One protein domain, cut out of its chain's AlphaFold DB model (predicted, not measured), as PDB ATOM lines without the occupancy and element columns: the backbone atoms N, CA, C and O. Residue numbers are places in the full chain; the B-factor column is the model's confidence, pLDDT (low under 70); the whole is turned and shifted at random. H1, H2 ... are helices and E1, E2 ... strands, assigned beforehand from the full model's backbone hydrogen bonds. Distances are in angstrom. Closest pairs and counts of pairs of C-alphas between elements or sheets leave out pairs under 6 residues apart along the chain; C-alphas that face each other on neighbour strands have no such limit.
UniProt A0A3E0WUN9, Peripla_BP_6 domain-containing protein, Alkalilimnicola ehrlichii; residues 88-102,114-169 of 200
ATOM      1  N   ALA A  88     132.756 114.595  77.431       97.00
ATOM      2  CA  ALA A  88     133.220 113.299  76.943       97.00
ATOM      3  C   ALA A  88     133.754 112.413  78.070       97.00
ATOM      4  O   ALA A  88     133.343 111.257  78.185       97.00
ATOM      5  N   VAL A  89     134.600 112.976  78.936       97.12
ATOM      6  CA  VAL A  89     135.144 112.270  80.105       97.12
ATOM      7  C   VAL A  89     134.023 111.893  81.073       97.12
ATOM      8  O   VAL A  89     133.889 110.724  81.419       97.12
ATOM      9  N   ALA A  90     133.157 112.844  81.439       98.00
ATOM     10  CA  ALA A  90     132.075 112.596  82.391       98.00
ATOM     11  C   ALA A  90     131.067 111.545  81.890       98.00
ATOM     12  O   ALA A  90     130.556 110.746  82.671       98.00
ATOM     13  N   ARG A  91     130.754 111.529  80.588       97.81
ATOM     14  CA  ARG A  91     129.843 110.542  79.985       97.81
ATOM     15  C   ARG A  91     130.454 109.145  79.963       97.81
ATOM     16  O   ARG A  91     129.737 108.178  80.213       97.81
ATOM     17  N   LEU A  92     131.753 109.039  79.689       98.06
ATOM     18  CA  LEU A  92     132.462 107.763  79.747       98.06
ATOM     19  C   LEU A  92     132.566 107.246  81.188       98.06
ATOM     20  O   LEU A  92     132.255 106.085  81.430       98.06
ATOM     21  N   GLU A  93     132.907 108.107  82.146       97.75
ATOM     22  CA  GLU A  93     132.972 107.764  83.574       97.75
ATOM     23  C   GLU A  93     131.618 107.254  84.087       97.75
ATOM     24  O   GLU A  93     131.534 106.212  84.733       97.75
ATOM     25  N   GLN A  94     130.528 107.936  83.718       97.81
ATOM     26  CA  GLN A  94     129.169 107.495  84.032       97.81
ATOM     27  C   GLN A  94     128.861 106.105  83.465       97.81
ATOM     28  O   GLN A  94     128.218 105.305  84.143       97.81
ATOM     29  N   ALA A  95     129.310 105.805  82.243       97.88
ATOM     30  CA  ALA A  95     129.102 104.500  81.628       97.88
ATOM     31  C   ALA A  95     129.912 103.399  82.333       97.88
ATOM     32  O   ALA A  95     129.349 102.349  82.627       97.88
ATOM     33  N   LEU A  96     131.185 103.662  82.653       97.19
ATOM     34  CA  LEU A  96     132.068 102.749  83.393       97.19
ATOM     35  C   LEU A  96     131.563 102.466  84.814       97.19
ATOM     36  O   LEU A  96     131.717 101.360  85.317       97.19
ATOM     37  N   ALA A  97     130.926 103.445  85.458       96.62
ATOM     38  CA  ALA A  97     130.331 103.259  86.778       96.62
ATOM     39  C   ALA A  97     128.988 102.505  86.739       96.62
ATOM     40  O   ALA A  97     128.642 101.803  87.690       96.62
ATOM     41  N   ALA A  98     128.200 102.680  85.674       96.94
ATOM     42  CA  ALA A  98     126.862 102.095  85.554       96.94
ATOM     43  C   ALA A  98     126.861 100.682  84.954       96.94
ATOM     44  O   ALA A  98     125.918  99.918  85.181       96.94
ATOM     45  N   HIS A  99     127.884 100.343  84.172       94.62
ATOM     46  CA  HIS A  99     127.964  99.111  83.405       94.62
ATOM     47  C   HIS A  99     129.335  98.462  83.582       94.62
ATOM     48  O   HIS A  99     130.358  99.133  83.551       94.62
ATOM     49  N   ASP A 100     129.349  97.138  83.693       94.00
ATOM     50  CA  ASP A 100     130.573  96.337  83.747       94.00
ATOM     51  C   ASP A 100     131.137  96.146  82.326       94.00
ATOM     52  O   ASP A 100     130.874  95.142  81.660       94.00
ATOM     53  N   ILE A 101     131.766  97.207  81.810       97.94
ATOM     54  CA  ILE A 101     132.277  97.320  80.436       97.94
ATOM     55  C   ILE A 101     133.599  96.557  80.304       97.94
ATOM     56  O   ILE A 101     134.571  96.879  80.976       97.94
ATOM     57  N   ASP A 102     133.657  95.612  79.362       97.19
ATOM     58  CA  ASP A 102     134.880  94.870  79.040       97.19
ATOM     59  C   ASP A 102     135.788  95.655  78.071       97.19
ATOM     60  O   ASP A 102     137.016  95.617  78.162       97.19
ATOM     61  N   LEU A 114     142.491 111.723  74.255       97.56
ATOM     62  CA  LEU A 114     143.609 111.756  75.208       97.56
ATOM     63  C   LEU A 114     143.116 111.751  76.663       97.56
ATOM     64  O   LEU A 114     143.645 111.010  77.479       97.56
ATOM     65  N   ALA A 115     142.071 112.521  76.975       97.31
ATOM     66  CA  ALA A 115     141.493 112.539  78.319       97.31
ATOM     67  C   ALA A 115     140.705 111.253  78.646       97.31
ATOM     68  O   ALA A 115     140.783 110.736  79.754       97.31
ATOM     69  N   MET A 116     139.962 110.707  77.677       98.06
ATOM     70  CA  MET A 116     139.254 109.431  77.834       98.06
ATOM     71  C   MET A 116     140.214 108.240  77.949       98.06
ATOM     72  O   MET A 116     139.868 107.253  78.590       98.06
ATOM     73  N   GLN A 117     141.398 108.315  77.331       97.88
ATOM     74  CA  GLN A 117     142.448 107.308  77.455       97.88
ATOM     75  C   GLN A 117     142.876 107.184  78.914       97.88
ATOM     76  O   GLN A 117     142.850 106.074  79.431       97.88
ATOM     77  N   ASP A 118     143.190 108.301  79.576       97.44
ATOM     78  CA  ASP A 118     143.625 108.316  80.979       97.44
ATOM     79  C   ASP A 118     142.581 107.635  81.881       97.44
ATOM     80  O   ASP A 118     142.906 106.701  82.611       97.44
ATOM     81  N   LEU A 119     141.304 107.997  81.716       97.38
ATOM     82  CA  LEU A 119     140.192 107.380  82.443       97.38
ATOM     83  C   LEU A 119     140.061 105.871  82.160       97.38
ATOM     84  O   LEU A 119     139.876 105.077  83.077       97.38
ATOM     85  N   ALA A 120     140.157 105.449  80.897       97.62
ATOM     86  CA  ALA A 120     140.073 104.032  80.546       97.62
ATOM     87  C   ALA A 120     141.218 103.214  81.168       97.62
ATOM     88  O   ALA A 120     140.997 102.075  81.579       97.62
ATOM     89  N   MET A 121     142.423 103.791  81.255       97.25
ATOM     90  CA  MET A 121     143.579 103.132  81.863       97.25
ATOM     91  C   MET A 121     143.420 102.999  83.382       97.25
ATOM     92  O   MET A 121     143.714 101.938  83.925       97.25
ATOM     93  N   GLU A 122     142.904 104.033  84.059       97.06
ATOM     94  CA  GLU A 122     142.600 103.996  85.501       97.06
ATOM     95  C   GLU A 122     141.590 102.896  85.857       97.06
ATOM     96  O   GLU A 122     141.692 102.272  86.912       97.06
ATOM     97  N   HIS A 123     140.642 102.632  84.956       97.19
ATOM     98  CA  HIS A 123     139.663 101.551  85.071       97.19
ATOM     99  C   HIS A 123     140.151 100.210  84.490       97.19
ATOM    100  O   HIS A 123     139.353  99.282  84.364       97.19
ATOM    101  N   GLU A 124     141.425 100.102  84.094       97.38
ATOM    102  CA  GLU A 124     142.026  98.908  83.476       97.38
ATOM    103  C   GLU A 124     141.210  98.340  82.293       97.38
ATOM    104  O   GLU A 124     141.200  97.137  82.023       97.38
ATOM    105  N   THR A 125     140.501  99.212  81.573       98.12
ATOM    106  CA  THR A 125     139.573  98.830  80.506       98.12
ATOM    107  C   THR A 125     140.248  98.963  79.146       98.12
ATOM    108  O   THR A 125     140.819 100.004  78.810       98.12
ATOM    109  N   ILE A 126     140.152  97.918  78.319       98.25
ATOM    110  CA  ILE A 126     140.744  97.920  76.977       98.25
ATOM    111  C   ILE A 126     140.038  98.954  76.101       98.25
ATOM    112  O   ILE A 126     138.833  98.862  75.872       98.25
ATOM    113  N   PHE A 127     140.800  99.896  75.547       98.44
ATOM    114  CA  PHE A 127     140.289 100.939  74.665       98.44
ATOM    115  C   PHE A 127     140.862 100.787  73.252       98.44
ATOM    116  O   PHE A 127     142.044 101.012  72.995       98.44
ATOM    117  N   LEU A 128     139.982 100.424  72.319       98.12
ATOM    118  CA  LEU A 128     140.232 100.337  70.888       98.12
ATOM    119  C   LEU A 128     139.872 101.663  70.184       98.12
ATOM    120  O   LEU A 128     138.712 101.937  69.851       98.12
ATOM    121  N   GLY A 129     140.877 102.499  69.932       96.38
ATOM    122  CA  GLY A 129     140.720 103.789  69.258       96.38
ATOM    123  C   GLY A 129     140.352 103.644  67.778       96.38
ATOM    124  O   GLY A 129     141.078 102.989  67.021       96.38
ATOM    125  N   THR A 130     139.244 104.273  67.363       94.25
ATOM    126  CA  THR A 130     138.702 104.218  65.986       94.25
ATOM    127  C   THR A 130     138.310 105.600  65.438       94.25
ATOM    128  O   THR A 130     137.238 105.784  64.869       94.25
ATOM    129  N   GLY A 131     139.185 106.599  65.577       92.12
ATOM    130  CA  GLY A 131     138.931 107.927  65.000       92.12
ATOM    131  C   GLY A 131     140.013 108.973  65.258       92.12
ATOM    132  O   GLY A 131     140.313 109.770  64.370       92.12
ATOM    133  N   ALA A 132     140.656 108.942  66.426       94.81
ATOM    134  CA  ALA A 132     141.689 109.912  66.780       94.81
ATOM    135  C   ALA A 132     143.096 109.532  66.272       94.81
ATOM    136  O   ALA A 132     143.626 108.453  66.549       94.81
ATOM    137  N   ALA A 133     143.734 110.469  65.566       94.88
ATOM    138  CA  ALA A 133     145.008 110.254  64.873       94.88
ATOM    139  C   ALA A 133     146.244 110.817  65.600       94.88
ATOM    140  O   ALA A 133     147.352 110.667  65.096       94.88
ATOM    141  N   HIS A 134     146.092 111.487  66.745       95.69
ATOM    142  CA  HIS A 134     147.206 112.207  67.381       95.69
ATOM    143  C   HIS A 134     148.360 111.272  67.773       95.69
ATOM    144  O   HIS A 134     148.114 110.231  68.387       95.69
ATOM    145  N   GLY A 135     149.606 111.632  67.449       94.44
ATOM    146  CA  GLY A 135     150.796 110.812  67.726       94.44
ATOM    147  C   GLY A 135     150.896 110.370  69.191       94.44
ATOM    148  O   GLY A 135     151.063 109.181  69.468       94.44
ATOM    149  N   ASP A 136     150.648 111.298  70.122       95.50
ATOM    150  CA  ASP A 136     150.721 111.059  71.574       95.50
ATOM    151  C   ASP A 136     149.891 109.880  72.087       95.50
ATOM    152  O   ASP A 136     150.304 109.232  73.041       95.50
ATOM    153  N   LEU A 137     148.766 109.542  71.445       95.56
ATOM    154  CA  LEU A 137     147.961 108.384  71.855       95.56
ATOM    155  C   LEU A 137     148.765 107.077  71.788       95.56
ATOM    156  O   LEU A 137     148.556 106.189  72.606       95.56
ATOM    157  N   GLY A 138     149.675 106.957  70.815       94.88
ATOM    158  CA  GLY A 138     150.616 105.840  70.729       94.88
ATOM    159  C   GLY A 138     151.875 106.077  71.562       94.88
ATOM    160  O   GLY A 138     152.311 105.178  72.274       94.88
ATOM    161  N   ALA A 139     152.423 107.296  71.530       96.31
ATOM    162  CA  ALA A 139     153.662 107.611  72.241       96.31
ATOM    163  C   ALA A 139     153.542 107.424  73.764       96.31
ATOM    164  O   ALA A 139     154.503 107.006  74.402       96.31
ATOM    165  N   ARG A 140     152.361 107.666  74.348       96.81
ATOM    166  CA  ARG A 140     152.080 107.406  75.770       96.81
ATOM    167  C   ARG A 140     152.277 105.936  76.153       96.81
ATOM    168  O   ARG A 140     152.845 105.672  77.206       96.81
ATOM    169  N   VAL A 141     151.909 104.994  75.278       97.19
ATOM    170  CA  VAL A 141     152.140 103.549  75.487       97.19
ATOM    171  C   VAL A 141     153.629 103.216  75.511       97.19
ATOM    172  O   VAL A 141     154.066 102.385  76.299       97.19
ATOM    173  N   GLU A 142     154.422 103.865  74.660       96.44
ATOM    174  CA  GLU A 142     155.876 103.670  74.628       96.44
ATOM    175  C   GLU A 142     156.570 104.288  75.850       96.44
ATOM    176  O   GLU A 142     157.568 103.756  76.333       96.44
ATOM    177  N   GLN A 143     156.051 105.416  76.341       97.56
ATOM    178  CA  GLN A 143     156.624 106.171  77.457       97.56
ATOM    179  C   GLN A 143     156.276 105.570  78.822       97.56
ATOM    180  O   GLN A 143     157.129 105.552  79.707       97.56
ATOM    181  N   ASP A 144     155.049 105.077  78.989       97.81
ATOM    182  CA  ASP A 144     154.576 104.427  80.208       97.81
ATOM    183  C   ASP A 144     153.663 103.251  79.855       97.81
ATOM    184  O   ASP A 144     152.431 103.328  79.857       97.81
ATOM    185  N   TYR A 145     154.302 102.134  79.521       97.81
ATOM    186  CA  TYR A 145     153.593 100.921  79.142       97.81
ATOM    187  C   TYR A 145     152.712 100.386  80.273       97.81
ATOM    188  O   TYR A 145     151.615  99.910  80.006       97.81
ATOM    189  N   GLU A 146     153.152 100.460  81.532       98.00
ATOM    190  CA  GLU A 146     152.402  99.850  82.635       98.00
ATOM    191  C   GLU A 146     151.039 100.500  82.835       98.00
ATOM    192  O   GLU A 146     150.058  99.784  83.056       98.00
ATOM    193  N   PHE A 147     150.974 101.825  82.696       98.06
ATOM    194  CA  PHE A 147     149.718 102.554  82.760       98.06
ATOM    195  C   PHE A 147     148.917 102.434  81.455       98.06
ATOM    196  O   PHE A 147     147.733 102.112  81.486       98.06
ATOM    197  N   TYR A 148     149.550 102.614  80.288       98.25
ATOM    198  CA  TYR A 148     148.836 102.726  79.006       98.25
ATOM    199  C   TYR A 148     148.666 101.416  78.208       98.25
ATOM    200  O   TYR A 148     148.149 101.448  77.088       98.25
ATOM    201  N   LYS A 149     149.050 100.248  78.743       97.88
ATOM    202  CA  LYS A 149     148.965  98.934  78.055       97.88
ATOM    203  C   LYS A 149     147.574  98.534  77.554       97.88
ATOM    204  O   LYS A 149     147.475  97.642  76.713       97.88
ATOM    205  N   TYR A 150     146.507  99.149  78.060       98.12
ATOM    206  CA  TYR A 150     145.133  98.849  77.647       98.12
ATOM    207  C   TYR A 150     144.700  99.616  76.384       98.12
ATOM    208  O   TYR A 150     143.606  99.383  75.867       98.12
ATOM    209  N   TRP A 151     145.536 100.513  75.853       97.75
ATOM    210  CA  TRP A 151     145.248 101.256  74.629       97.75
ATOM    211  C   TRP A 151     145.701 100.516  73.367       97.75
ATOM    212  O   TRP A 151     146.866 100.147  73.216       97.75
ATOM    213  N   PHE A 152     144.795 100.407  72.394       97.44
ATOM    214  CA  PHE A 152     145.090  99.873  71.069       97.44
ATOM    215  C   PHE A 152     144.526 100.785  69.985       97.44
ATOM    216  O   PHE A 152     143.336 101.089  69.942       97.44
ATOM    217  N   ARG A 153     145.374 101.188  69.040       94.75
ATOM    218  CA  ARG A 153     144.948 101.949  67.863       94.75
ATOM    219  C   ARG A 153     144.524 100.996  66.749       94.75
ATOM    220  O   ARG A 153     145.367 100.305  66.184       94.75
ATOM    221  N   LEU A 154     143.239 101.011  66.393       94.31
ATOM    222  CA  LEU A 154     142.726 100.290  65.223       94.31
ATOM    223  C   LEU A 154     142.695 101.188  63.987       94.31
ATOM    224  O   LEU A 154     143.104 100.780  62.900       94.31
ATOM    225  N   SER A 155     142.213 102.419  64.147       90.81
ATOM    226  CA  SER A 155     142.169 103.406  63.076       90.81
ATOM    227  C   SER A 155     141.990 104.828  63.624       90.81
ATOM    228  O   SER A 155     141.478 105.016  64.727       90.81
ATOM    229  N   PRO A 156     142.381 105.856  62.858       91.12
ATOM    230  CA  PRO A 156     143.323 105.796  61.742       91.12
ATOM    231  C   PRO A 156     144.765 105.564  62.240       91.12
ATOM    232  O   PRO A 156     145.031 105.553  63.440       91.12
ATOM    233  N   ILE A 157     145.714 105.394  61.313       90.75
ATOM    234  CA  ILE A 157     147.146 105.508  61.644       90.75
ATOM    235  C   ILE A 157     147.457 106.933  62.137       90.75
ATOM    236  O   ILE A 157     146.670 107.855  61.907       90.75
ATOM    237  N   GLN A 158     148.592 107.122  62.815       92.25
ATOM    238  CA  GLN A 158     148.948 108.440  63.347       92.25
ATOM    239  C   GLN A 158     149.047 109.515  62.258       92.25
ATOM    240  O   GLN A 158     149.387 109.226  61.108       92.25
ATOM    241  N   SER A 159     148.775 110.764  62.634       90.31
ATOM    242  CA  SER A 159     148.741 111.936  61.754       90.31
ATOM    243  C   SER A 159     149.988 112.098  60.884       90.31
ATOM    244  O   SER A 159     149.882 112.431  59.704       90.31
ATOM    245  N   GLU A 160     151.169 111.828  61.433       89.00
ATOM    246  CA  GLU A 160     152.447 111.921  60.733       89.00
ATOM    247  C   GLU A 160     152.537 110.883  59.611       89.00
ATOM    248  O   GLU A 160     152.963 111.194  58.495       89.00
ATOM    249  N   ASP A 161     152.092 109.657  59.882       90.75
ATOM    250  CA  ASP A 161     152.101 108.572  58.906       90.75
ATOM    251  C   ASP A 161     150.989 108.734  57.865       90.75
ATOM    252  O   ASP A 161     151.216 108.424  56.695       90.75
ATOM    253  N   LEU A 162     149.840 109.316  58.233       88.50
ATOM    254  CA  LEU A 162     148.842 109.781  57.262       88.50
ATOM    255  C   LEU A 162     149.457 110.812  56.307       88.50
ATOM    256  O   LEU A 162     149.331 110.684  55.089       88.50
ATOM    257  N   GLY A 163     150.183 111.801  56.837       87.12
ATOM    258  CA  GLY A 163     150.903 112.783  56.028       87.12
ATOM    259  C   GLY A 163     151.912 112.123  55.082       87.12
ATOM    260  O   GLY A 163     151.919 112.396  53.879       87.12
ATOM    261  N   ARG A 164     152.725 111.188  55.589       87.38
ATOM    262  CA  ARG A 164     153.678 110.411  54.773       87.38
ATOM    263  C   ARG A 164     152.983 109.600  53.684       87.38
ATOM    264  O   ARG A 164     153.491 109.550  52.565       87.38
ATOM    265  N   GLN A 165     151.834 108.996  53.981       88.62
ATOM    266  CA  GLN A 165     151.046 108.245  53.007       88.62
ATOM    267  C   GLN A 165     150.566 109.147  51.863       88.62
ATOM    268  O   GLN A 165     150.690 108.766  50.698       88.62
ATOM    269  N   VAL A 166     150.092 110.360  52.170       86.06
ATOM    270  CA  VAL A 166     149.703 111.350  51.151       86.06
ATOM    271  C   VAL A 166     150.891 111.691  50.248       86.06
ATOM    272  O   VAL A 166     150.775 111.615  49.026       86.06
ATOM    273  N   PHE A 167     152.063 111.990  50.814       83.00
ATOM    274  CA  PHE A 167     153.255 112.282  50.008       83.00
ATOM    275  C   PHE A 167     153.757 111.079  49.203       83.00
ATOM    276  O   PHE A 167     154.254 111.251  48.088       83.00
ATOM    277  N   ALA A 168     153.618 109.862  49.728       84.44
ATOM    278  CA  ALA A 168     153.945 108.646  48.994       84.44
ATOM    279  C   ALA A 168     153.022 108.452  47.781       84.44
ATOM    280  O   ALA A 168     153.502 108.063  46.720       84.44
ATOM    281  N   TYR A 169     151.730 108.774  47.911       81.25
ATOM    282  CA  TYR A 169     150.773 108.727  46.803       81.25
ATOM    283  C   TYR A 169     151.054 109.789  45.735       81.25
ATOM    284  O   TYR A 169     150.951 109.521  44.541       81.25
TER     285      TYR A 169
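Overview. This is residues 88 to 102 and 114 to 169 of the 200 residues of the protein "Peripla_BP_6 domain-containing protein" of Alkalilimnicola ehrlichii (UniProt A0A3E0WUN9). A small parallel sheet of two strands, E1 and E2, makes a wall with H2 and H3 on one side of it, H2 near both strands with its residues 116 to 121 and H3 near E2 with its residues 137 to 141, while the short H4 lies past the end where E2 begins and touches both helices. H1 packs beside H2 at one end of the long axis, while H5 runs away at the other end as an arm that touches no helix. The printed part has 71 residues with five named helices and two named strands, in the order H1, H2, E1, H3, H4, E2, H5, and its class is mostly helix. It is only just loose, close to compact, with a radius of gyration of the C-alphas of 13.8 A, and only just elongated, spanning 46 by 23 by 18 A.

Arrangement. Start with H1, residues 88 to 98, which touches H2, residues 114 to 122; their closest C-alphas, of Val 89 and Met 116, are 5.5 A apart. The two run the same way at a shallow tilt of 23 degrees. Next come E1, residues 126 to 130, and E2, residues 151 to 155, parallel neighbours at 22 degrees. Look there for N 129 and O 152, 2.8 A apart, and N 152 and O 127, 2.9 A apart, both within hydrogen-bond range. Between these strands in the chain lie H3, residues 136 to 143, and H4, residues 145 to 148, giving a strand-helix-strand unit, two parallel strands joined through helices, with a right-handed crossover. H2 and H3 are close but not clearly touching, at a steep tilt of 43 degrees; their closest C-alphas, of Leu 114 and Leu 137, are 6.4 A apart. H2 touches H4, with the closest C-alphas, of Met 121 and Tyr 148, 6.0 A apart. H3 and H4 only just touch, and only at the corner, with 3 pairs of C-alphas within 8 A, the closest those of Val 141 and Tyr 148 at 4.9 A. H5, residues 159 to 169, is apart from H1, H2, H3, H4 and E1. Every O i to N i+4 pair is within hydrogen-bond range in H1, H2 and H5; H3 has 3 of 4, and H4 is too short for such a pair.

Along the chain. Find C-alpha 88 at (133.220, 113.299, 76.943), where H1 begins its 15.5 A. From C-alpha 114 at (143.609, 111.756, 75.208), H2 runs 12.9 A. E1 then covers 12.8 A, H3 9.7 A, H4 5.1 A and E2 12.1 A. H5 runs 15.4 A to C-alpha 169 at (150.773, 108.727, 46.803).

Size, cuts and confidence. The C-alphas of Ala 98 and Tyr 169, the two farthest apart, are 46.0 A from each other. Residues 103 to 113 are not printed, and C-alphas 102 and 114 are 19.4 A apart across this cut. The links that are printed whole are tight. Mean pLDDT of the printed part is 95.0, that of H5 is 87, and no printed residue is under 70.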